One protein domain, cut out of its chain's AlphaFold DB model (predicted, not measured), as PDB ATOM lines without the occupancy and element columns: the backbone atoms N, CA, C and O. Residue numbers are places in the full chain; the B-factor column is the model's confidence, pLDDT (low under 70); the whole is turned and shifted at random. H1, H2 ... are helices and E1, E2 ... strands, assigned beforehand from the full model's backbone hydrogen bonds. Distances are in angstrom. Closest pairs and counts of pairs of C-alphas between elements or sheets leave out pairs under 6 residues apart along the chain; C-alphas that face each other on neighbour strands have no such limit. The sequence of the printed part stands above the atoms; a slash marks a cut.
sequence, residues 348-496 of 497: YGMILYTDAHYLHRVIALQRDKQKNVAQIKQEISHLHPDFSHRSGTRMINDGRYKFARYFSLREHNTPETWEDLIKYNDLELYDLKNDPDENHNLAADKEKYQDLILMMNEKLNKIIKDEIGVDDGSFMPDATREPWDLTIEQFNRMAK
ATOM      1  N   TYR A 348     163.963 209.144 109.431       92.56
ATOM      2  CA  TYR A 348     163.993 208.002 108.525       92.56
ATOM      3  C   TYR A 348     165.374 207.349 108.568       92.56
ATOM      4  O   TYR A 348     166.395 208.032 108.694       92.56
ATOM      5  N   GLY A 349     165.406 206.022 108.486       84.38
ATOM      6  CA  GLY A 349     166.635 205.228 108.561       84.38
ATOM      7  C   GLY A 349     166.428 203.780 108.129       84.38
ATOM      8  O   GLY A 349     167.026 202.879 108.706       84.38
ATOM      9  N   MET A 350     165.531 203.545 107.169       81.38
ATOM     10  CA  MET A 350     165.212 202.195 106.711       81.38
ATOM     11  C   MET A 350     166.369 201.639 105.880       81.38
ATOM     12  O   MET A 350     166.669 202.119 104.785       81.38
ATOM     13  N   ILE A 351     167.031 200.620 106.420       78.94
ATOM     14  CA  ILE A 351     168.298 200.122 105.886       78.94
ATOM     15  C   ILE A 351     168.111 199.480 104.501       78.94
ATOM     16  O   ILE A 351     168.945 199.672 103.614       78.94
ATOM     17  N   LEU A 352     166.979 198.803 104.289       76.06
ATOM     18  CA  LEU A 352     166.645 198.096 103.051       76.06
ATOM     19  C   LEU A 352     166.693 198.983 101.793       76.06
ATOM     20  O   LEU A 352     167.132 198.526 100.741       76.06
ATOM     21  N   TYR A 353     166.282 200.250 101.894       82.38
ATOM     22  CA  TYR A 353     166.201 201.172 100.750       82.38
ATOM     23  C   TYR A 353     167.424 202.089 100.611       82.38
ATOM     24  O   TYR A 353     167.359 203.098  99.915       82.38
ATOM     25  N   THR A 354     168.529 201.767 101.289       82.75
ATOM     26  CA  THR A 354     169.743 202.598 101.244       82.75
ATOM     27  C   THR A 354     170.620 202.315 100.021       82.75
ATOM     28  O   THR A 354     171.278 203.230  99.534       82.75
ATOM     29  N   ASP A 355     170.615 201.079  99.512       86.44
ATOM     30  CA  ASP A 355     171.396 200.674  98.336       86.44
ATOM     31  C   ASP A 355     170.549 199.802  97.395       86.44
ATOM     32  O   ASP A 355     170.379 198.589  97.572       86.44
ATOM     33  N   ALA A 356     170.008 200.447  96.367       87.19
ATOM     34  CA  ALA A 356     169.180 199.858  95.332       87.19
ATOM     35  C   ALA A 356     169.942 198.832  94.489       87.19
ATOM     36  O   ALA A 356     169.366 197.828  94.060       87.19
ATOM     37  N   HIS A 357     171.233 199.059  94.238       85.81
ATOM     38  CA  HIS A 357     172.049 198.156  93.435       85.81
ATOM     39  C   HIS A 357     172.342 196.859  94.197       85.81
ATOM     40  O   HIS A 357     172.218 195.766  93.632       85.81
ATOM     41  N   TYR A 358     172.678 196.962  95.481       83.69
ATOM     42  CA  TYR A 358     172.794 195.808  96.362       83.69
ATOM     43  C   TYR A 358     171.477 195.024  96.423       83.69
ATOM     44  O   TYR A 358     171.475 193.813  96.175       83.69
ATOM     45  N   LEU A 359     170.351 195.712  96.654       80.56
ATOM     46  CA  LEU A 359     169.034 195.079  96.709       80.56
ATOM     47  C   LEU A 359     168.710 194.345  95.400       80.56
ATOM     48  O   LEU A 359     168.313 193.180  95.425       80.56
ATOM     49  N   HIS A 360     168.970 194.975  94.252       80.69
ATOM     50  CA  HIS A 360     168.784 194.358  92.939       80.69
ATOM     51  C   HIS A 360     169.586 193.057  92.792       80.69
ATOM     52  O   HIS A 360     169.074 192.065  92.269       80.69
ATOM     53  N   ARG A 361     170.845 193.030  93.251       82.81
ATOM     54  CA  ARG A 361     171.688 191.826  93.183       82.81
ATOM     55  C   ARG A 361     171.166 190.701  94.063       82.81
ATOM     56  O   ARG A 361     171.083 189.572  93.587       82.81
ATOM     57  N   VAL A 362     170.807 190.999  95.311       79.62
ATOM     58  CA  VAL A 362     170.277 189.985  96.234       79.62
ATOM     59  C   VAL A 362     169.012 189.354  95.663       79.62
ATOM     60  O   VAL A 362     168.899 188.132  95.583       79.62
ATOM     61  N   ILE A 363     168.091 190.191  95.197       76.31
ATOM     62  CA  ILE A 363     166.838 189.759  94.590       76.31
ATOM     63  C   ILE A 363     167.073 188.915  93.327       76.31
ATOM     64  O   ILE A 363     166.431 187.879  93.141       76.31
ATOM     65  N   ALA A 364     168.001 189.328  92.458       78.12
ATOM     66  CA  ALA A 364     168.340 188.571  91.257       78.12
ATOM     67  C   ALA A 364     168.885 187.173  91.596       78.12
ATOM     68  O   ALA A 364     168.516 186.204  90.934       78.12
ATOM     69  N   LEU A 365     169.700 187.052  92.651       81.00
ATOM     70  CA  LEU A 365     170.206 185.765  93.136       81.00
ATOM     71  C   LEU A 365     169.097 184.877  93.700       81.00
ATOM     72  O   LEU A 365     169.055 183.691  93.389       81.00
ATOM     73  N   GLN A 366     168.185 185.436  94.499       75.00
ATOM     74  CA  GLN A 366     167.065 184.683  95.079       75.00
ATOM     75  C   GLN A 366     166.125 184.098  94.016       75.00
ATOM     76  O   GLN A 366     165.476 183.082  94.254       75.00
ATOM     77  N   ARG A 367     166.061 184.725  92.839       73.44
ATOM     78  CA  ARG A 367     165.217 184.305  91.711       73.44
ATOM     79  C   ARG A 367     165.923 183.414  90.701       73.44
ATOM     80  O   ARG A 367     165.293 182.966  89.739       73.44
ATOM     81  N   ASP A 368     167.212 183.165  90.888       77.56
ATOM     82  CA  ASP A 368     167.979 182.318  89.992       77.56
ATOM     83  C   ASP A 368     167.582 180.846  90.182       77.56
ATOM     84  O   ASP A 368     168.087 180.144  91.057       77.56
ATOM     85  N   LYS A 369     166.681 180.364  89.317       79.69
ATOM     86  CA  LYS A 369     166.194 178.974  89.315       79.69
ATOM     87  C   LYS A 369     167.297 177.939  89.051       79.69
ATOM     88  O   LYS A 369     167.040 176.746  89.196       79.69
ATOM     89  N   GLN A 370     168.497 178.357  88.634       88.19
ATOM     90  CA  GLN A 370     169.632 177.454  88.418       88.19
ATOM     91  C   GLN A 370     170.422 177.180  89.704       88.19
ATOM     92  O   GLN A 370     171.204 176.228  89.741       88.19
ATOM     93  N   LYS A 371     170.231 177.988  90.754       81.94
ATOM     94  CA  LYS A 371     170.959 177.876  92.021       81.94
ATOM     95  C   LYS A 371     170.079 177.262  93.100       81.94
ATOM     96  O   LYS A 371     168.905 177.588  93.241       81.94
ATOM     97  N   ASN A 372     170.657 176.374  93.902       85.62
ATOM     98  CA  ASN A 372     169.997 175.880  95.106       85.62
ATOM     99  C   ASN A 372     170.168 176.863  96.279       85.62
ATOM    100  O   ASN A 372     171.018 177.754  96.257       85.62
ATOM    101  N   VAL A 373     169.391 176.662  97.347       75.25
ATOM    102  CA  VAL A 373     169.386 177.537  98.533       75.25
ATOM    103  C   VAL A 373     170.780 177.721  99.147       75.25
ATOM    104  O   VAL A 373     171.096 178.812  99.612       75.25
ATOM    105  N   ALA A 374     171.633 176.691  99.150       80.00
ATOM    106  CA  ALA A 374     172.979 176.791  99.717       80.00
ATOM    107  C   ALA A 374     173.905 177.671  98.859       80.00
ATOM    108  O   ALA A 374     174.648 178.481  99.406       80.00
ATOM    109  N   GLN A 375     173.816 177.560  97.530       84.25
ATOM    110  CA  GLN A 375     174.563 178.402  96.589       84.25
ATOM    111  C   GLN A 375     174.111 179.865  96.660       84.25
ATOM    112  O   GLN A 375     174.947 180.759  96.759       84.25
ATOM    113  N   ILE A 376     172.793 180.104  96.686       77.00
ATOM    114  CA  ILE A 376     172.217 181.449  96.850       77.00
ATOM    115  C   ILE A 376     172.716 182.074  98.151       77.00
ATOM    116  O   ILE A 376     173.191 183.208  98.145       77.00
ATOM    117  N   LYS A 377     172.658 181.320  99.257       75.06
ATOM    118  CA  LYS A 377     173.196 181.754 100.549       75.06
ATOM    119  C   LYS A 377     174.663 182.158 100.399       75.06
ATOM    120  O   LYS A 377     174.986 183.307 100.664       75.06
ATOM    121  N   GLN A 378     175.520 181.266  99.910       80.19
ATOM    122  CA  GLN A 378     176.951 181.538  99.760       80.19
ATOM    123  C   GLN A 378     177.246 182.812  98.947       80.19
ATOM    124  O   GLN A 378     178.095 183.608  99.336       80.19
ATOM    125  N   GLU A 379     176.544 183.048  97.843       81.44
ATOM    126  CA  GLU A 379     176.765 184.258  97.046       81.44
ATOM    127  C   GLU A 379     176.270 185.530  97.741       81.44
ATOM    128  O   GLU A 379     176.967 186.543  97.707       81.44
ATOM    129  N   ILE A 380     175.124 185.477  98.431       77.88
ATOM    130  CA  ILE A 380     174.627 186.614  99.216       77.88
ATOM    131  C   ILE A 380     175.606 186.976 100.345       77.88
ATOM    132  O   ILE A 380     175.773 188.162 100.604       77.88
ATOM    133  N   SER A 381     176.317 186.017 100.966       74.25
ATOM    134  CA  SER A 381     177.344 186.353 101.982       74.25
ATOM    135  C   SER A 381     178.532 187.143 101.446       74.25
ATOM    136  O   SER A 381     179.307 187.659 102.241       74.25
ATOM    137  N   HIS A 382     178.704 187.217 100.127       78.25
ATOM    138  CA  HIS A 382     179.757 188.017  99.502       78.25
ATOM    139  C   HIS A 382     179.250 189.382  99.013       78.25
ATOM    140  O   HIS A 382     180.013 190.145  98.420       78.25
ATOM    141  N   LEU A 383     177.964 189.686  99.215       75.69
ATOM    142  CA  LEU A 383     177.386 190.989  98.923       75.69
ATOM    143  C   LEU A 383     177.317 191.812 100.209       75.69
ATOM    144  O   LEU A 383     176.817 191.340 101.227       75.69
ATOM    145  N   HIS A 384     177.703 193.083 100.119       74.25
ATOM    146  CA  HIS A 384     177.590 194.041 101.216       74.25
ATOM    147  C   HIS A 384     176.855 195.295 100.732       74.25
ATOM    148  O   HIS A 384     177.189 195.786  99.649       74.25
ATOM    149  N   PRO A 385     175.871 195.806 101.488       76.00
ATOM    150  CA  PRO A 385     175.190 197.050 101.147       76.00
ATOM    151  C   PRO A 385     176.112 198.264 101.334       76.00
ATOM    152  O   PRO A 385     176.892 198.339 102.294       76.00
ATOM    153  N   ASP A 386     176.009 199.244 100.436       80.81
ATOM    154  CA  ASP A 386     176.722 200.510 100.558       80.81
ATOM    155  C   ASP A 386     175.936 201.541 101.379       80.81
ATOM    156  O   ASP A 386     175.100 202.295 100.892       80.81
ATOM    157  N   PHE A 387     176.268 201.617 102.665       81.62
ATOM    158  CA  PHE A 387     175.703 202.609 103.582       81.62
ATOM    159  C   PHE A 387     176.351 203.994 103.508       81.62
ATOM    160  O   PHE A 387     176.054 204.834 104.356       81.62
ATOM    161  N   SER A 388     177.238 204.242 102.537       84.31
ATOM    162  CA  SER A 388     177.760 205.589 102.274       84.31
ATOM    163  C   SER A 388     176.733 206.505 101.599       84.31
ATOM    164  O   SER A 388     176.859 207.729 101.669       84.31
ATOM    165  N   HIS A 389     175.696 205.929 100.985       89.81
ATOM    166  CA  HIS A 389     174.581 206.683 100.428       89.81
ATOM    167  C   HIS A 389     173.852 207.470 101.524       89.81
ATOM    168  O   HIS A 389     173.620 206.979 102.632       89.81
ATOM    169  N   ARG A 390     173.461 208.707 101.206       93.25
ATOM    170  CA  ARG A 390     172.826 209.635 102.148       93.25
ATOM    171  C   ARG A 390     171.318 209.408 102.259       93.25
ATOM    172  O   ARG A 390     170.534 210.260 101.867       93.25
ATOM    173  N   SER A 391     170.897 208.245 102.747       89.69
ATOM    174  CA  SER A 391     169.474 207.891 102.902       89.69
ATOM    175  C   SER A 391     168.912 208.208 104.295       89.69
ATOM    176  O   SER A 391     167.703 208.399 104.451       89.69
ATOM    177  N   GLY A 392     169.770 208.274 105.318       92.50
ATOM    178  CA  GLY A 392     169.372 208.619 106.678       92.50
ATOM    179  C   GLY A 392     168.825 210.035 106.711       92.50
ATOM    180  O   GLY A 392     169.474 210.949 106.215       92.50
ATOM    181  N   THR A 393     167.630 210.231 107.268       96.38
ATOM    182  CA  THR A 393     166.965 211.539 107.252       96.38
ATOM    183  C   THR A 393     166.629 211.998 108.660       96.38
ATOM    184  O   THR A 393     166.085 211.241 109.475       96.38
ATOM    185  N   ARG A 394     166.919 213.267 108.944       97.50
ATOM    186  CA  ARG A 394     166.338 214.004 110.071       97.50
ATOM    187  C   ARG A 394     165.714 215.275 109.534       97.50
ATOM    188  O   ARG A 394     166.375 216.025 108.817       97.50
ATOM    189  N   MET A 395     164.461 215.511 109.888       98.25
ATOM    190  CA  MET A 395     163.711 216.675 109.441       98.25
ATOM    191  C   MET A 395     163.036 217.366 110.613       98.25
ATOM    192  O   MET A 395     162.526 216.715 111.521       98.25
ATOM    193  N   ILE A 396     163.024 218.693 110.562       98.69
ATOM    194  CA  ILE A 396     162.263 219.550 111.455       98.69
ATOM    195  C   ILE A 396     161.215 220.346 110.671       98.69
ATOM    196  O   ILE A 396     161.514 220.922 109.625       98.69
ATOM    197  N   ASN A 397     160.002 220.432 111.211       98.31
ATOM    198  CA  ASN A 397     158.987 221.395 110.791       98.31
ATOM    199  C   ASN A 397     158.673 222.317 111.972       98.31
ATOM    200  O   ASN A 397     158.252 221.829 113.015       98.31
ATOM    201  N   ASP A 398     158.873 223.630 111.831       97.62
ATOM    202  CA  ASP A 398     158.627 224.608 112.907       97.62
ATOM    203  C   ASP A 398     157.277 225.340 112.805       97.62
ATOM    204  O   ASP A 398     157.029 226.306 113.532       97.62
ATOM    205  N   GLY A 399     156.408 224.892 111.893       96.00
ATOM    206  CA  GLY A 399     155.118 225.513 111.592       96.00
ATOM    207  C   GLY A 399     155.167 226.534 110.452       96.00
ATOM    208  O   GLY A 399     154.114 226.936 109.954       96.00
ATOM    209  N   ARG A 400     156.360 226.938 110.000       97.06
ATOM    210  CA  ARG A 400     156.546 227.753 108.791       97.06
ATOM    211  C   ARG A 400     157.512 227.109 107.809       97.06
ATOM    212  O   ARG A 400     157.198 227.034 106.625       97.06
ATOM    213  N   TYR A 401     158.673 226.686 108.290       98.69
ATOM    214  CA  TYR A 401     159.710 226.086 107.472       98.69
ATOM    215  C   TYR A 401     159.853 224.604 107.788       98.69
ATOM    216  O   TYR A 401     159.832 224.195 108.952       98.69
ATOM    217  N   LYS A 402     160.059 223.817 106.733       98.62
ATOM    218  CA  LYS A 402     160.455 222.414 106.821       98.62
ATOM    219  C   LYS A 402     161.902 222.295 106.363       98.62
ATOM    220  O   LYS A 402     162.202 222.691 105.244       98.62
ATOM    221  N   PHE A 403     162.783 221.794 107.220       98.81
ATOM    222  CA  PHE A 403     164.211 221.645 106.939       98.81
ATOM    223  C   PHE A 403     164.657 220.213 107.198       98.81
ATOM    224  O   PHE A 403     164.345 219.665 108.255       98.81
ATOM    225  N   ALA A 404     165.416 219.627 106.278       98.50
ATOM    226  CA  ALA A 404     165.924 218.272 106.416       98.50
ATOM    227  C   ALA A 404     167.390 218.133 106.039       98.50
ATOM    228  O   ALA A 404     167.927 218.869 105.209       98.50
ATOM    229  N   ARG A 405     168.002 217.127 106.662       97.88
ATOM    230  CA  ARG A 405     169.346 216.648 106.374       97.88
ATOM    231  C   ARG A 405     169.283 215.185 105.974       97.88
ATOM    232  O   ARG A 405     168.690 214.381 106.700       97.88
ATOM    233  N   TYR A 406     169.954 214.877 104.879       98.00
ATOM    234  CA  TYR A 406     170.178 213.533 104.375       98.00
ATOM    235  C   TYR A 406     171.642 213.174 104.585       98.00
ATOM    236  O   TYR A 406     172.519 213.876 104.084       98.00
ATOM    237  N   PHE A 407     171.920 212.109 105.325       94.75
ATOM    238  CA  PHE A 407     173.271 211.724 105.724       94.75
ATOM    239  C   PHE A 407     173.509 210.229 105.540       94.75
ATOM    240  O   PHE A 407     172.586 209.415 105.473       94.75
ATOM    241  N   SER A 408     174.787 209.883 105.429       90.62
ATOM    242  CA  SER A 408     175.258 208.505 105.338       90.62
ATOM    243  C   SER A 408     174.949 207.772 106.638       90.62
ATOM    244  O   SER A 408     175.275 208.264 107.718       90.62
ATOM    245  N   LEU A 409     174.387 206.564 106.561       84.94
ATOM    246  CA  LEU A 409     174.138 205.760 107.762       84.94
ATOM    247  C   LEU A 409     175.451 205.369 108.474       84.94
ATOM    248  O   LEU A 409     175.429 205.074 109.668       84.94
ATOM    249  N   ARG A 410     176.603 205.445 107.788       79.94
ATOM    250  CA  ARG A 410     177.942 205.296 108.397       79.94
ATOM    251  C   ARG A 410     178.425 206.544 109.138       79.94
ATOM    252  O   ARG A 410     179.315 206.438 109.973       79.94
ATOM    253  N   GLU A 411     177.870 207.711 108.828       84.44
ATOM    254  CA  GLU A 411     178.331 209.014 109.317       84.44
ATOM    255  C   GLU A 411     177.165 209.795 109.933       84.44
ATOM    256  O   GLU A 411     176.815 210.896 109.495       84.44
ATOM    257  N   HIS A 412     176.555 209.220 110.976       89.44
ATOM    258  CA  HIS A 412     175.628 209.960 111.832       89.44
ATOM    259  C   HIS A 412     176.328 211.210 112.374       89.44
ATOM    260  O   HIS A 412     177.463 211.147 112.851       89.44
ATOM    261  N   ASN A 413     175.673 212.364 112.262       93.06
ATOM    262  CA  ASN A 413     176.288 213.645 112.583       93.06
ATOM    263  C   ASN A 413     175.283 214.641 113.179       93.06
ATOM    264  O   ASN A 413     174.083 214.596 112.919       93.06
ATOM    265  N   THR A 414     175.800 215.553 114.006       95.69
ATOM    266  CA  THR A 414     175.067 216.679 114.609       95.69
ATOM    267  C   THR A 414     175.865 217.958 114.328       95.69
ATOM    268  O   THR A 414     176.604 218.422 115.191       95.69
ATOM    269  N   PRO A 415     175.828 218.479 113.088       96.69
ATOM    270  CA  PRO A 415     176.718 219.541 112.637       96.69
ATOM    271  C   PRO A 415     176.378 220.862 113.331       96.69
ATOM    272  O   PRO A 415     175.215 221.270 113.355       96.69
ATOM    273  N   GLU A 416     177.393 221.536 113.871       96.31
ATOM    274  CA  GLU A 416     177.278 222.860 114.510       96.31
ATOM    275  C   GLU A 416     177.836 223.988 113.630       96.31
ATOM    276  O   GLU A 416     177.562 225.160 113.874       96.31
ATOM    277  N   THR A 417     178.600 223.640 112.590       97.19
ATOM    278  CA  THR A 417     179.226 224.586 111.660       97.19
ATOM    279  C   THR A 417     178.615 224.473 110.266       97.19
ATOM    280  O   THR A 417     178.044 223.440 109.897       97.19
ATOM    281  N   TRP A 418     178.742 225.538 109.470       97.81
ATOM    282  CA  TRP A 418     178.315 225.525 108.070       97.81
ATOM    283  C   TRP A 418     179.093 224.487 107.264       97.81
ATOM    284  O   TRP A 418     178.505 223.733 106.491       97.81
ATOM    285  N   GLU A 419     180.405 224.426 107.490       97.88
ATOM    286  CA  GLU A 419     181.330 223.531 106.809       97.88
ATOM    287  C   GLU A 419     180.966 222.064 107.041       97.88
ATOM    288  O   GLU A 419     180.901 221.298 106.081       97.88
ATOM    289  N   ASP A 420     180.674 221.671 108.283       97.44
ATOM    290  CA  ASP A 420     180.267 220.297 108.586       97.44
ATOM    291  C   ASP A 420     178.883 219.986 108.011       97.44
ATOM    292  O   ASP A 420     178.672 218.910 107.444       97.44
ATOM    293  N   LEU A 421     177.944 220.936 108.103       97.94
ATOM    294  CA  LEU A 421     176.590 220.754 107.594       97.94
ATOM    295  C   LEU A 421     176.603 220.411 106.101       97.94
ATOM    296  O   LEU A 421     176.061 219.376 105.717       97.94
ATOM    297  N   ILE A 422     177.270 221.224 105.276       96.88
ATOM    298  CA  ILE A 422     177.344 220.999 103.823       96.88
ATOM    299  C   ILE A 422     178.235 219.809 103.452       96.88
ATOM    300  O   ILE A 422     178.029 219.179 102.416       96.88
ATOM    301  N   LYS A 423     179.251 219.505 104.271       96.38
ATOM    302  CA  LYS A 423     180.184 218.412 103.995       96.38
ATOM    303  C   LYS A 423     179.518 217.060 104.163       96.38
ATOM    304  O   LYS A 423     179.770 216.187 103.338       96.38
ATOM    305  N   TYR A 424     178.697 216.883 105.195       96.00
ATOM    306  CA  TYR A 424     178.157 215.576 105.578       96.00
ATOM    307  C   TYR A 424     176.699 215.352 105.178       96.00
ATOM    308  O   TYR A 424     176.221 214.224 105.297       96.00
ATOM    309  N   ASN A 425     176.002 216.383 104.689       97.94
ATOM    310  CA  ASN A 425     174.569 216.300 104.437       97.94
ATOM    311  C   ASN A 425     174.170 216.839 103.064       97.94
ATOM    312  O   ASN A 425     174.719 217.838 102.596       97.94
ATOM    313  N   ASP A 426     173.157 216.213 102.466       98.00
ATOM    314  CA  ASP A 426     172.321 216.867 101.459       98.00
ATOM    315  C   ASP A 426     171.148 217.546 102.173       98.00
ATOM    316  O   ASP A 426     170.696 217.080 103.224       98.00
ATOM    317  N   LEU A 427     170.692 218.681 101.646       98.31
ATOM    318  CA  LEU A 427     169.810 219.593 102.368       98.31
ATOM    319  C   LEU A 427     168.526 219.864 101.593       98.31
ATOM    320  O   LEU A 427     168.555 220.140 100.393       98.31
ATOM    321  N   GLU A 428     167.415 219.896 102.319       98.50
ATOM    322  CA  GLU A 428     166.145 220.421 101.826       98.50
ATOM    323  C   GLU A 428     165.594 221.480 102.773       98.50
ATOM    324  O   GLU A 428     165.688 221.340 103.993       98.50
ATOM    325  N   LEU A 429     165.016 222.540 102.212       98.75
ATOM    326  CA  LEU A 429     164.375 223.621 102.950       98.75
ATOM    327  C   LEU A 429     163.171 224.160 102.172       98.75
ATOM    328  O   LEU A 429     163.338 224.690 101.077       98.75
ATOM    329  N   TYR A 430     161.985 224.112 102.774       98.69
ATOM    330  CA  TYR A 430     160.729 224.573 102.172       98.69
ATOM    331  C   TYR A 430     160.047 225.636 103.046       98.69
ATOM    332  O   TYR A 430     159.973 225.483 104.267       98.69
ATOM    333  N   ASP A 431     159.528 226.709 102.434       98.38
ATOM    334  CA  ASP A 431     158.648 227.696 103.087       98.38
ATOM    335  C   ASP A 431     157.190 227.285 102.884       98.38
ATOM    336  O   ASP A 431     156.558 227.672 101.903       98.38
ATOM    337  N   LEU A 432     156.629 226.534 103.831       97.31
ATOM    338  CA  LEU A 432     155.301 225.926 103.706       97.31
ATOM    339  C   LEU A 432     154.167 226.954 103.580       97.31
ATOM    340  O   LEU A 432     153.056 226.605 103.186       97.31
ATOM    341  N   LYS A 433     154.420 228.227 103.911       96.38
ATOM    342  CA  LYS A 433     153.435 229.295 103.728       96.38
ATOM    343  C   LYS A 433     153.302 229.705 102.261       96.38
ATOM    344  O   LYS A 433     152.195 229.991 101.812       96.38
ATOM    345  N   ASN A 434     154.426 229.809 101.558       98.00
ATOM    346  CA  ASN A 434     154.478 230.298 100.179       98.00
ATOM    347  C   ASN A 434     154.593 229.157  99.157       98.00
ATOM    348  O   ASN A 434     154.252 229.347  97.993       98.00
ATOM    349  N   ASP A 435     155.040 227.987  99.603       97.62
ATOM    350  CA  ASP A 435     155.247 226.770  98.828       97.62
ATOM    351  C   ASP A 435     154.683 225.553  99.596       97.62
ATOM    352  O   ASP A 435     155.427 224.693 100.068       97.62
ATOM    353  N   PRO A 436     153.349 225.482  99.788       96.31
ATOM    354  CA  PRO A 436     152.706 224.417 100.566       96.31
ATOM    355  C   PRO A 436     152.768 223.038  99.892       96.31
ATOM    356  O   PRO A 436     152.408 222.043 100.519       96.31
ATOM    357  N   ASP A 437     153.153 222.984  98.617       96.38
ATOM    358  CA  ASP A 437     153.355 221.760  97.832       96.38
ATOM    359  C   ASP A 437     154.842 221.396  97.697       96.38
ATOM    360  O   ASP A 437     155.167 220.459  96.979       96.38
ATOM    361  N   GLU A 438     155.732 222.120  98.390       97.56
ATOM    362  CA  GLU A 438     157.153 221.767  98.535       97.56
ATOM    363  C   GLU A 438     157.882 221.638  97.187       97.56
ATOM    364  O   GLU A 438     158.737 220.780  96.979       97.56
ATOM    365  N   ASN A 439     157.524 222.499  96.235       96.06
ATOM    366  CA  ASN A 439     158.044 222.456  94.873       96.06
ATOM    367  C   ASN A 439     159.429 223.096  94.751       96.06
ATOM    368  O   ASN A 439     160.154 222.807  93.803       96.06
ATOM    369  N   HIS A 440     159.793 223.984  95.677       96.31
ATOM    370  CA  HIS A 440     160.976 224.828  95.577       96.31
ATOM    371  C   HIS A 440     161.892 224.617  96.780       96.31
ATOM    372  O   HIS A 440     161.756 225.281  97.810       96.31
ATOM    373  N   ASN A 441     162.883 223.736  96.625       98.06
ATOM    374  CA  ASN A 441     163.912 223.565  97.643       98.06
ATOM    375  C   ASN A 441     164.803 224.819  97.720       98.06
ATOM    376  O   ASN A 441     165.678 225.039  96.881       98.06
ATOM    377  N   LEU A 442     164.631 225.622  98.769       98.38
ATOM    378  CA  LEU A 442     165.436 226.815  99.018       98.38
ATOM    379  C   LEU A 442     166.910 226.471  99.280       98.38
ATOM    380  O   LEU A 442     167.787 227.267  98.956       98.38
ATOM    381  N   ALA A 443     167.214 225.276  99.794       97.75
ATOM    382  CA  ALA A 443     168.592 224.835 100.011       97.75
ATOM    383  C   ALA A 443     169.362 224.552  98.705       97.75
ATOM    384  O   ALA A 443     170.580 224.378  98.746       97.75
ATOM    385  N   ALA A 444     168.696 224.573  97.541       96.44
ATOM    386  CA  ALA A 444     169.361 224.550  96.236       96.44
ATOM    387  C   ALA A 444     170.243 225.794  95.989       96.44
ATOM    388  O   ALA A 444     171.220 225.709  95.245       96.44
ATOM    389  N   ASP A 445     169.912 226.924  96.632       96.12
ATOM    390  CA  ASP A 445     170.675 228.182  96.660       96.12
ATOM    391  C   ASP A 445     171.182 228.431  98.093       96.12
ATOM    392  O   ASP A 445     170.778 229.356  98.807       96.12
ATOM    393  N   LYS A 446     172.010 227.496  98.566       92.88
ATOM    394  CA  LYS A 446     172.458 227.400  99.961       92.88
ATOM    395  C   LYS A 446     173.182 228.658 100.450       92.88
ATOM    396  O   LYS A 446     173.038 229.001 101.616       92.88
ATOM    397  N   GLU A 447     173.901 229.368  99.582       94.12
ATOM    398  CA  GLU A 447     174.584 230.620  99.921       94.12
ATOM    399  C   GLU A 447     173.582 231.746 100.204       94.12
ATOM    400  O   GLU A 447     173.737 232.489 101.173       94.12
ATOM    401  N   LYS A 448     172.511 231.854  99.408       97.62
ATOM    402  CA  LYS A 448     171.456 232.853  99.625       97.62
ATOM    403  C   LYS A 448     170.677 232.610 100.916       97.62
ATOM    404  O   LYS A 448     170.261 233.570 101.564       97.62
ATOM    405  N   TYR A 449     170.449 231.346 101.269       98.12
ATOM    406  CA  TYR A 449     169.644 230.959 102.432       98.12
ATOM    407  C   TYR A 449     170.476 230.459 103.622       98.12
ATOM    408  O   TYR A 449     169.912 229.873 104.544       98.12
ATOM    409  N   GLN A 450     171.787 230.717 103.643       98.19
ATOM    410  CA  GLN A 450     172.716 230.190 104.647       98.19
ATOM    411  C   GLN A 450     172.268 230.472 106.089       98.19
ATOM    412  O   GLN A 450     172.175 229.544 106.891       98.19
ATOM    413  N   ASP A 451     171.921 231.723 106.408       98.44
ATOM    414  CA  ASP A 451     171.477 232.110 107.757       98.44
ATOM    415  C   ASP A 451     170.205 231.360 108.182       98.44
ATOM    416  O   ASP A 451     170.069 230.922 109.326       98.44
ATOM    417  N   LEU A 452     169.269 231.177 107.244       98.62
ATOM    418  CA  LEU A 452     168.020 230.462 107.492       98.62
ATOM    419  C   LEU A 452     168.276 228.964 107.706       98.62
ATOM    420  O   LEU A 452     167.710 228.375 108.625       98.62
ATOM    421  N   ILE A 453     169.148 228.365 106.892       98.81
ATOM    422  CA  ILE A 453     169.554 226.961 107.005       98.81
ATOM    423  C   ILE A 453     170.242 226.711 108.351       98.81
ATOM    424  O   ILE A 453     169.874 225.766 109.045       98.81
ATOM    425  N   LEU A 454     171.192 227.560 108.756       98.62
ATOM    426  CA  LEU A 454     171.882 227.428 110.043       98.62
ATOM    427  C   LEU A 454     170.909 227.547 111.220       98.62
ATOM    428  O   LEU A 454     170.933 226.708 112.117       98.62
ATOM    429  N   MET A 455     169.984 228.508 111.171       98.50
ATOM    430  CA  MET A 455     168.947 228.666 112.196       98.50
ATOM    431  C   MET A 455     168.034 227.433 112.295       98.50
ATOM    432  O   MET A 455     167.725 226.967 113.395       98.50
ATOM    433  N   MET A 456     167.617 226.857 111.163       98.81
ATOM    434  CA  MET A 456     166.819 225.625 111.160       98.81
ATOM    435  C   MET A 456     167.630 224.402 111.611       98.81
ATOM    436  O   MET A 456     167.096 223.541 112.312       98.81
ATOM    437  N   ASN A 457     168.919 224.337 111.278       98.75
ATOM    438  CA  ASN A 457     169.833 223.294 111.732       98.75
ATOM    439  C   ASN A 457     170.045 223.329 113.255       98.75
ATOM    440  O   ASN A 457     169.997 222.282 113.900       98.75
ATOM    441  N   GLU A 458     170.199 224.511 113.853       98.56
ATOM    442  CA  GLU A 458     170.271 224.667 115.312       98.56
ATOM    443  C   GLU A 458     168.997 224.157 115.997       98.56
ATOM    444  O   GLU A 458     169.065 223.408 116.978       98.56
ATOM    445  N   LYS A 459     167.822 224.503 115.451       98.56
ATOM    446  CA  LYS A 459     166.542 223.974 115.940       98.56
ATOM    447  C   LYS A 459     166.469 222.451 115.800       98.56
ATOM    448  O   LYS A 459     166.007 221.791 116.731       98.56
ATOM    449  N   LEU A 460     166.941 221.895 114.679       98.69
ATOM    450  CA  LEU A 460     166.978 220.450 114.441       98.69
ATOM    451  C   LEU A 460     167.890 219.734 115.451       98.69
ATOM    452  O   LEU A 460     167.474 218.759 116.069       98.69
ATOM    453  N   ASN A 461     169.099 220.245 115.690       98.25
ATOM    454  CA  ASN A 461     170.006 219.706 116.709       98.25
ATOM    455  C   ASN A 461     169.370 219.742 118.101       98.25
ATOM    456  O   ASN A 461     169.460 218.776 118.861       98.25
ATOM    457  N   LYS A 462     168.688 220.845 118.430       97.69
ATOM    458  CA  LYS A 462     167.996 220.987 119.707       97.69
ATOM    459  C   LYS A 462     166.882 219.952 119.874       97.69
ATOM    460  O   LYS A 462     166.852 219.286 120.906       97.69
ATOM    461  N   ILE A 463     165.992 219.794 118.893       97.19
ATOM    462  CA  ILE A 463     164.885 218.835 119.014       97.19
ATOM    463  C   ILE A 463     165.380 217.384 119.002       97.19
ATOM    464  O   ILE A 463     164.849 216.575 119.752       97.19
ATOM    465  N   ILE A 464     166.442 217.056 118.254       96.81
ATOM    466  CA  ILE A 464     167.086 215.732 118.315       96.81
ATOM    467  C   ILE A 464     167.606 215.461 119.728       96.81
ATOM    468  O   ILE A 464     167.304 214.420 120.307       96.81
ATOM    469  N   LYS A 465     168.330 216.409 120.328       95.94
ATOM    470  CA  LYS A 465     168.815 216.274 121.707       95.94
ATOM    471  C   LYS A 465     167.667 216.105 122.709       95.94
ATOM    472  O   LYS A 465     167.764 215.283 123.618       95.94
ATOM    473  N   ASP A 466     166.593 216.875 122.547       94.44
ATOM    474  CA  ASP A 466     165.455 216.866 123.466       94.44
ATOM    475  C   ASP A 466     164.618 215.572 123.314       94.44
ATOM    476  O   ASP A 466     164.284 214.932 124.317       94.44
ATOM    477  N   GLU A 467     164.329 215.121 122.088       94.56
ATOM    478  CA  GLU A 467     163.438 213.984 121.792       94.56
ATOM    479  C   GLU A 467     164.159 212.632 121.666       94.56
ATOM    480  O   GLU A 467     163.671 211.639 122.209       94.56
ATOM    481  N   ILE A 468     165.352 212.581 121.074       91.94
ATOM    482  CA  ILE A 468     166.147 211.349 120.911       91.94
ATOM    483  C   ILE A 468     167.206 211.247 122.013       91.94
ATOM    484  O   ILE A 468     167.271 210.248 122.727       91.94
ATOM    485  N   GLY A 469     167.983 212.309 122.226       92.88
ATOM    486  CA  GLY A 469     169.169 212.290 123.080       92.88
ATOM    487  C   GLY A 469     170.432 212.160 122.236       92.88
ATOM    488  O   GLY A 469     170.836 213.126 121.595       92.88
ATOM    489  N   VAL A 470     171.064 210.986 122.255       89.56
ATOM    490  CA  VAL A 470     172.244 210.691 121.429       89.56
ATOM    491  C   VAL A 470     171.786 210.055 120.117       89.56
ATOM    492  O   VAL A 470     171.128 209.019 120.139       89.56
ATOM    493  N   ASP A 471     172.128 210.680 118.989       89.50
ATOM    494  CA  ASP A 471     171.785 210.230 117.633       89.50
ATOM    495  C   ASP A 471     173.060 209.902 116.839       89.50
ATOM    496  O   ASP A 471     173.431 210.582 115.887       89.50
ATOM    497  N   ASP A 472     173.787 208.887 117.305       85.12
ATOM    498  CA  ASP A 472     175.095 208.461 116.786       85.12
ATOM    499  C   ASP A 472     175.028 207.164 115.961       85.12
ATOM    500  O   ASP A 472     176.055 206.595 115.595       85.12
ATOM    501  N   GLY A 473     173.817 206.677 115.684       79.31
ATOM    502  CA  GLY A 473     173.592 205.430 114.958       79.31
ATOM    503  C   GLY A 473     173.808 204.162 115.789       79.31
ATOM    504  O   GLY A 473     173.632 203.073 115.253       79.31
ATOM    505  N   SER A 474     174.119 204.261 117.088       77.19
ATOM    506  CA  SER A 474     174.344 203.098 117.971       77.19
ATOM    507  C   SER A 474     173.124 202.184 118.148       77.19
ATOM    508  O   SER A 474     173.264 201.039 118.574       77.19
ATOM    509  N   PHE A 475     171.924 202.675 117.820       73.31
ATOM    510  CA  PHE A 475     170.696 201.878 117.788       73.31
ATOM    511  C   PHE A 475     170.654 200.910 116.598       73.31
ATOM    512  O   PHE A 475     169.966 199.889 116.656       73.31
ATOM    513  N   MET A 476     171.382 201.212 115.521       69.06
ATOM    514  CA  MET A 476     171.555 200.296 114.401       69.06
ATOM    515  C   MET A 476     172.463 199.131 114.818       69.06
ATOM    516  O   MET A 476     173.273 199.280 115.733       69.06
ATOM    517  N   PRO A 477     172.338 197.947 114.184       61.59
ATOM    518  CA  PRO A 477     173.331 196.882 114.343       61.59
ATOM    519  C   PRO A 477     174.744 197.469 114.214       61.59
ATOM    520  O   PRO A 477     174.932 198.292 113.325       61.59
ATOM    521  N   ASP A 478     175.684 197.111 115.106       50.88
ATOM    522  CA  ASP A 478     176.978 197.812 115.206       50.88
ATOM    523  C   ASP A 478     177.696 197.828 113.854       50.88
ATOM    524  O   ASP A 478     178.191 196.827 113.341       50.88
ATOM    525  N   ALA A 479     177.651 199.024 113.289       45.03
ATOM    526  CA  ALA A 479     177.885 199.382 111.910       45.03
ATOM    527  C   ALA A 479     179.216 200.094 111.696       45.03
ATOM    528  O   ALA A 479     179.623 200.381 110.569       45.03
ATOM    529  N   THR A 480     179.776 200.557 112.810       40.28
ATOM    530  CA  THR A 480     180.578 201.782 112.863       40.28
ATOM    531  C   THR A 480     182.044 201.506 113.157       40.28
ATOM    532  O   THR A 480     182.852 202.432 113.146       40.28
ATOM    533  N   ARG A 481     182.407 200.246 113.433       43.12
ATOM    534  CA  ARG A 481     183.747 199.889 113.919       43.12
ATOM    535  C   ARG A 481     184.539 198.963 112.997       43.12
ATOM    536  O   ARG A 481     185.760 198.997 113.081       43.12
ATOM    537  N   GLU A 482     183.893 198.248 112.075       40.38
ATOM    538  CA  GLU A 482     184.510 197.414 111.026       40.38
ATOM    539  C   GLU A 482     183.605 197.381 109.771       40.38
ATOM    540  O   GLU A 482     182.434 197.762 109.878       40.38
ATOM    541  N   PRO A 483     184.101 197.004 108.568       44.59
ATOM    542  CA  PRO A 483     183.227 196.748 107.420       44.59
ATOM    543  C   PRO A 483     182.052 195.849 107.832       44.59
ATOM    544  O   PRO A 483     182.230 194.876 108.559       44.59
ATOM    545  N   TRP A 484     180.839 196.206 107.398       48.31
ATOM    546  CA  TRP A 484     179.615 195.442 107.651       48.31
ATOM    547  C   TRP A 484     179.675 194.070 106.960       48.31
ATOM    548  O   TRP A 484     179.096 193.862 105.891       48.31
ATOM    549  N   ASP A 485     180.342 193.113 107.591       44.72
ATOM    550  CA  ASP A 485     180.310 191.699 107.232       44.72
ATOM    551  C   ASP A 485     179.059 191.050 107.842       44.72
ATOM    552  O   ASP A 485     179.140 190.167 108.698       44.72
ATOM    553  N   LEU A 486     177.866 191.514 107.439       44.44
ATOM    554  CA  LEU A 486     176.635 190.830 107.833       44.44
ATOM    555  C   LEU A 486     176.680 189.410 107.295       44.44
ATOM    556  O   LEU A 486     176.786 189.183 106.088       44.44
ATOM    557  N   THR A 487     176.489 188.440 108.180       45.84
ATOM    558  CA  THR A 487     176.093 187.118 107.723       45.84
ATOM    559  C   THR A 487     174.751 187.243 106.995       45.84
ATOM    560  O   THR A 487     173.914 188.086 107.325       45.84
ATOM    561  N   ILE A 488     174.503 186.371 106.020       47.31
ATOM    562  CA  ILE A 488     173.232 186.314 105.269       47.31
ATOM    563  C   ILE A 488     172.020 186.275 106.209       47.31
ATOM    564  O   ILE A 488     170.954 186.778 105.884       47.31
ATOM    565  N   GLU A 489     172.170 185.676 107.387       48.31
ATOM    566  CA  GLU A 489     171.124 185.590 108.400       48.31
ATOM    567  C   GLU A 489     170.870 186.925 109.113       48.31
ATOM    568  O   GLU A 489     169.739 187.227 109.486       48.31
ATOM    569  N   GLN A 490     171.897 187.754 109.308       48.66
ATOM    570  CA  GLN A 490     171.725 189.128 109.787       48.66
ATOM    571  C   GLN A 490     171.092 190.005 108.704       48.66
ATOM    572  O   GLN A 490     170.162 190.750 108.997       48.66
ATOM    573  N   PHE A 491     171.512 189.841 107.449       51.81
ATOM    574  CA  PHE A 491     170.911 190.547 106.325       51.81
ATOM    575  C   PHE A 491     169.435 190.169 106.100       51.81
ATOM    576  O   PHE A 491     168.576 191.040 106.032       51.81
ATOM    577  N   ASN A 492     169.106 188.875 106.063       49.69
ATOM    578  CA  ASN A 492     167.733 188.394 105.883       49.69
ATOM    579  C   ASN A 492     166.792 188.810 107.019       49.69
ATOM    580  O   ASN A 492     165.581 188.795 106.827       49.69
ATOM    581  N   ARG A 493     167.324 189.132 108.205       54.50
ATOM    582  CA  ARG A 493     166.539 189.758 109.275       54.50
ATOM    583  C   ARG A 493     166.219 191.209 108.928       54.50
ATOM    584  O   ARG A 493     165.069 191.597 108.995       54.50
ATOM    585  N   MET A 494     167.213 191.958 108.463       51.19
ATOM    586  CA  MET A 494     167.071 193.372 108.104       51.19
ATOM    587  C   MET A 494     166.298 193.632 106.807       51.19
ATOM    588  O   MET A 494     165.878 194.757 106.583       51.19
ATOM    589  N   ALA A 495     166.171 192.633 105.933       46.84
ATOM    590  CA  ALA A 495     165.434 192.740 104.674       46.84
ATOM    591  C   ALA A 495     163.953 192.332 104.778       46.84
ATOM    592  O   ALA A 495     163.243 192.383 103.773       46.84
ATOM    593  N   LYS A 496     163.520 191.849 105.952       46.50
ATOM    594  CA  LYS A 496     162.111 191.558 106.259       46.50
ATOM    595  C   LYS A 496     161.388 192.791 106.819       46.50
ATOM    596  O   LYS A 496     160.219 192.960 106.495       46.50
TER     597      LYS A 496
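AT A GLANCE: This is residues 348 to 496 of the 497 residues of the protein "Exported sulfatase" of Salmonella enterica subsp. arizonae (UniProt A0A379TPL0). The model has two lobes at the two ends of a long axis: a well-formed head, in which the long helix H5 crosses one face of a small three-stranded sheet with the short helices H3 and H4 at its margins, and a looser arm made of the helical hairpin H1 and H2 with H6 near H2. Two long links, residues 381 to 391 and residues 468 to 487, run between the lobes. The printed part has 149 residues with six named helices and three named strands, in the order H1, H2, E1, E2, H3, E3, H4, H5, H6; the sheet runs E1, E2, E3 and is antiparallel throughout, and the class is mixed, helices and strands. The whole is loose, with a radius of gyration of the C-alphas of 18.8 A, and elongated, spanning 57 by 32 by 25 A.

IN THESE COORDINATES: Start at the sheet: find C-alpha 392 at (169.372, 208.619, 106.678), where E1, residues 392 to 397, begins its 17.0 A. E2 is residues 401 to 407, 19.8 A, and E3 is residues 425 to 431, 19.6 A. Then look for H5, residues 450 to 467, the longest helix, which runs 25.4 A from C-alpha 450 at (172.716, 230.190, 104.647) to C-alpha 467 at (163.438, 213.984, 121.792). H3 is residues 418 to 424, and H4 is residues 442 to 445, 5.9 A long. Farther off, H1 takes residues 356 to 366 over 15.3 A, H2 takes residues 373 to 380 over 10.5 A, and H6, residues 488 to 494, ends at C-alpha 494 at (167.071, 193.372, 108.104).

HOW THE PARTS SIT: Begin with E2, the inner strand. Its hairpin with E1 is antiparallel at 168 degrees, and there N 396 and O 403 are within hydrogen-bond range at 2.8 A. On its other side E3 is antiparallel at 167 degrees, with N 404 and O 428 at 2.9 A. H3 and H5 make two layers with this sheet, that is, helices on one face of it. H5 has a height over the sheet of 8.4 A and runs across the strands, at 80 degrees to E1 on the local plane. It lies over E1, E3 and, only just, E2, on which 3 of its 18 C-alphas fall. Its closest C-alphas to E1 are those of Leu 460 and Ile 396, 5.7 A apart. H3 and H5 are close but not clearly touching, the closest C-alphas being those of Trp 418 and Leu 454 at 7.0 A. H4 only grazes the sheet with residues 442 to 444; its closest C-alpha pair with E3 is Leu 442 and Leu 429, at 5.2 A. Now move to the helical hairpin of H1 and H2: they touch, closest at the C-alphas of Leu 365 and Ile 376, 6.0 A apart, and run opposite ways at a shallow tilt of 19 degrees. H6 is close to H2 but not clearly touching it, with the C-alphas of Ile 488 and Ile 380 at 6.2 A, and their lines are about perpendicular at 75 degrees. H1 and H5 are apart, and so are H5 and H6. In H1, H2, H3, H5 and H6 every O i to N i+4 pair is within hydrogen-bond range, while H4 is too short for such a pair.

THE WHOLE: The two C-alphas farthest apart are those of Gln 370 and Asp 451, at 58.0 A. The printed part runs from residue 348 to residue 496 with no cut. The long links are H2 to E1, with 11 residues, and H5 to H6, with 20. The mean pLDDT of the printed part is 84.6; look at residues 476 to 496 for the 21 printed residues under 70, among them H6 with a mean of 50.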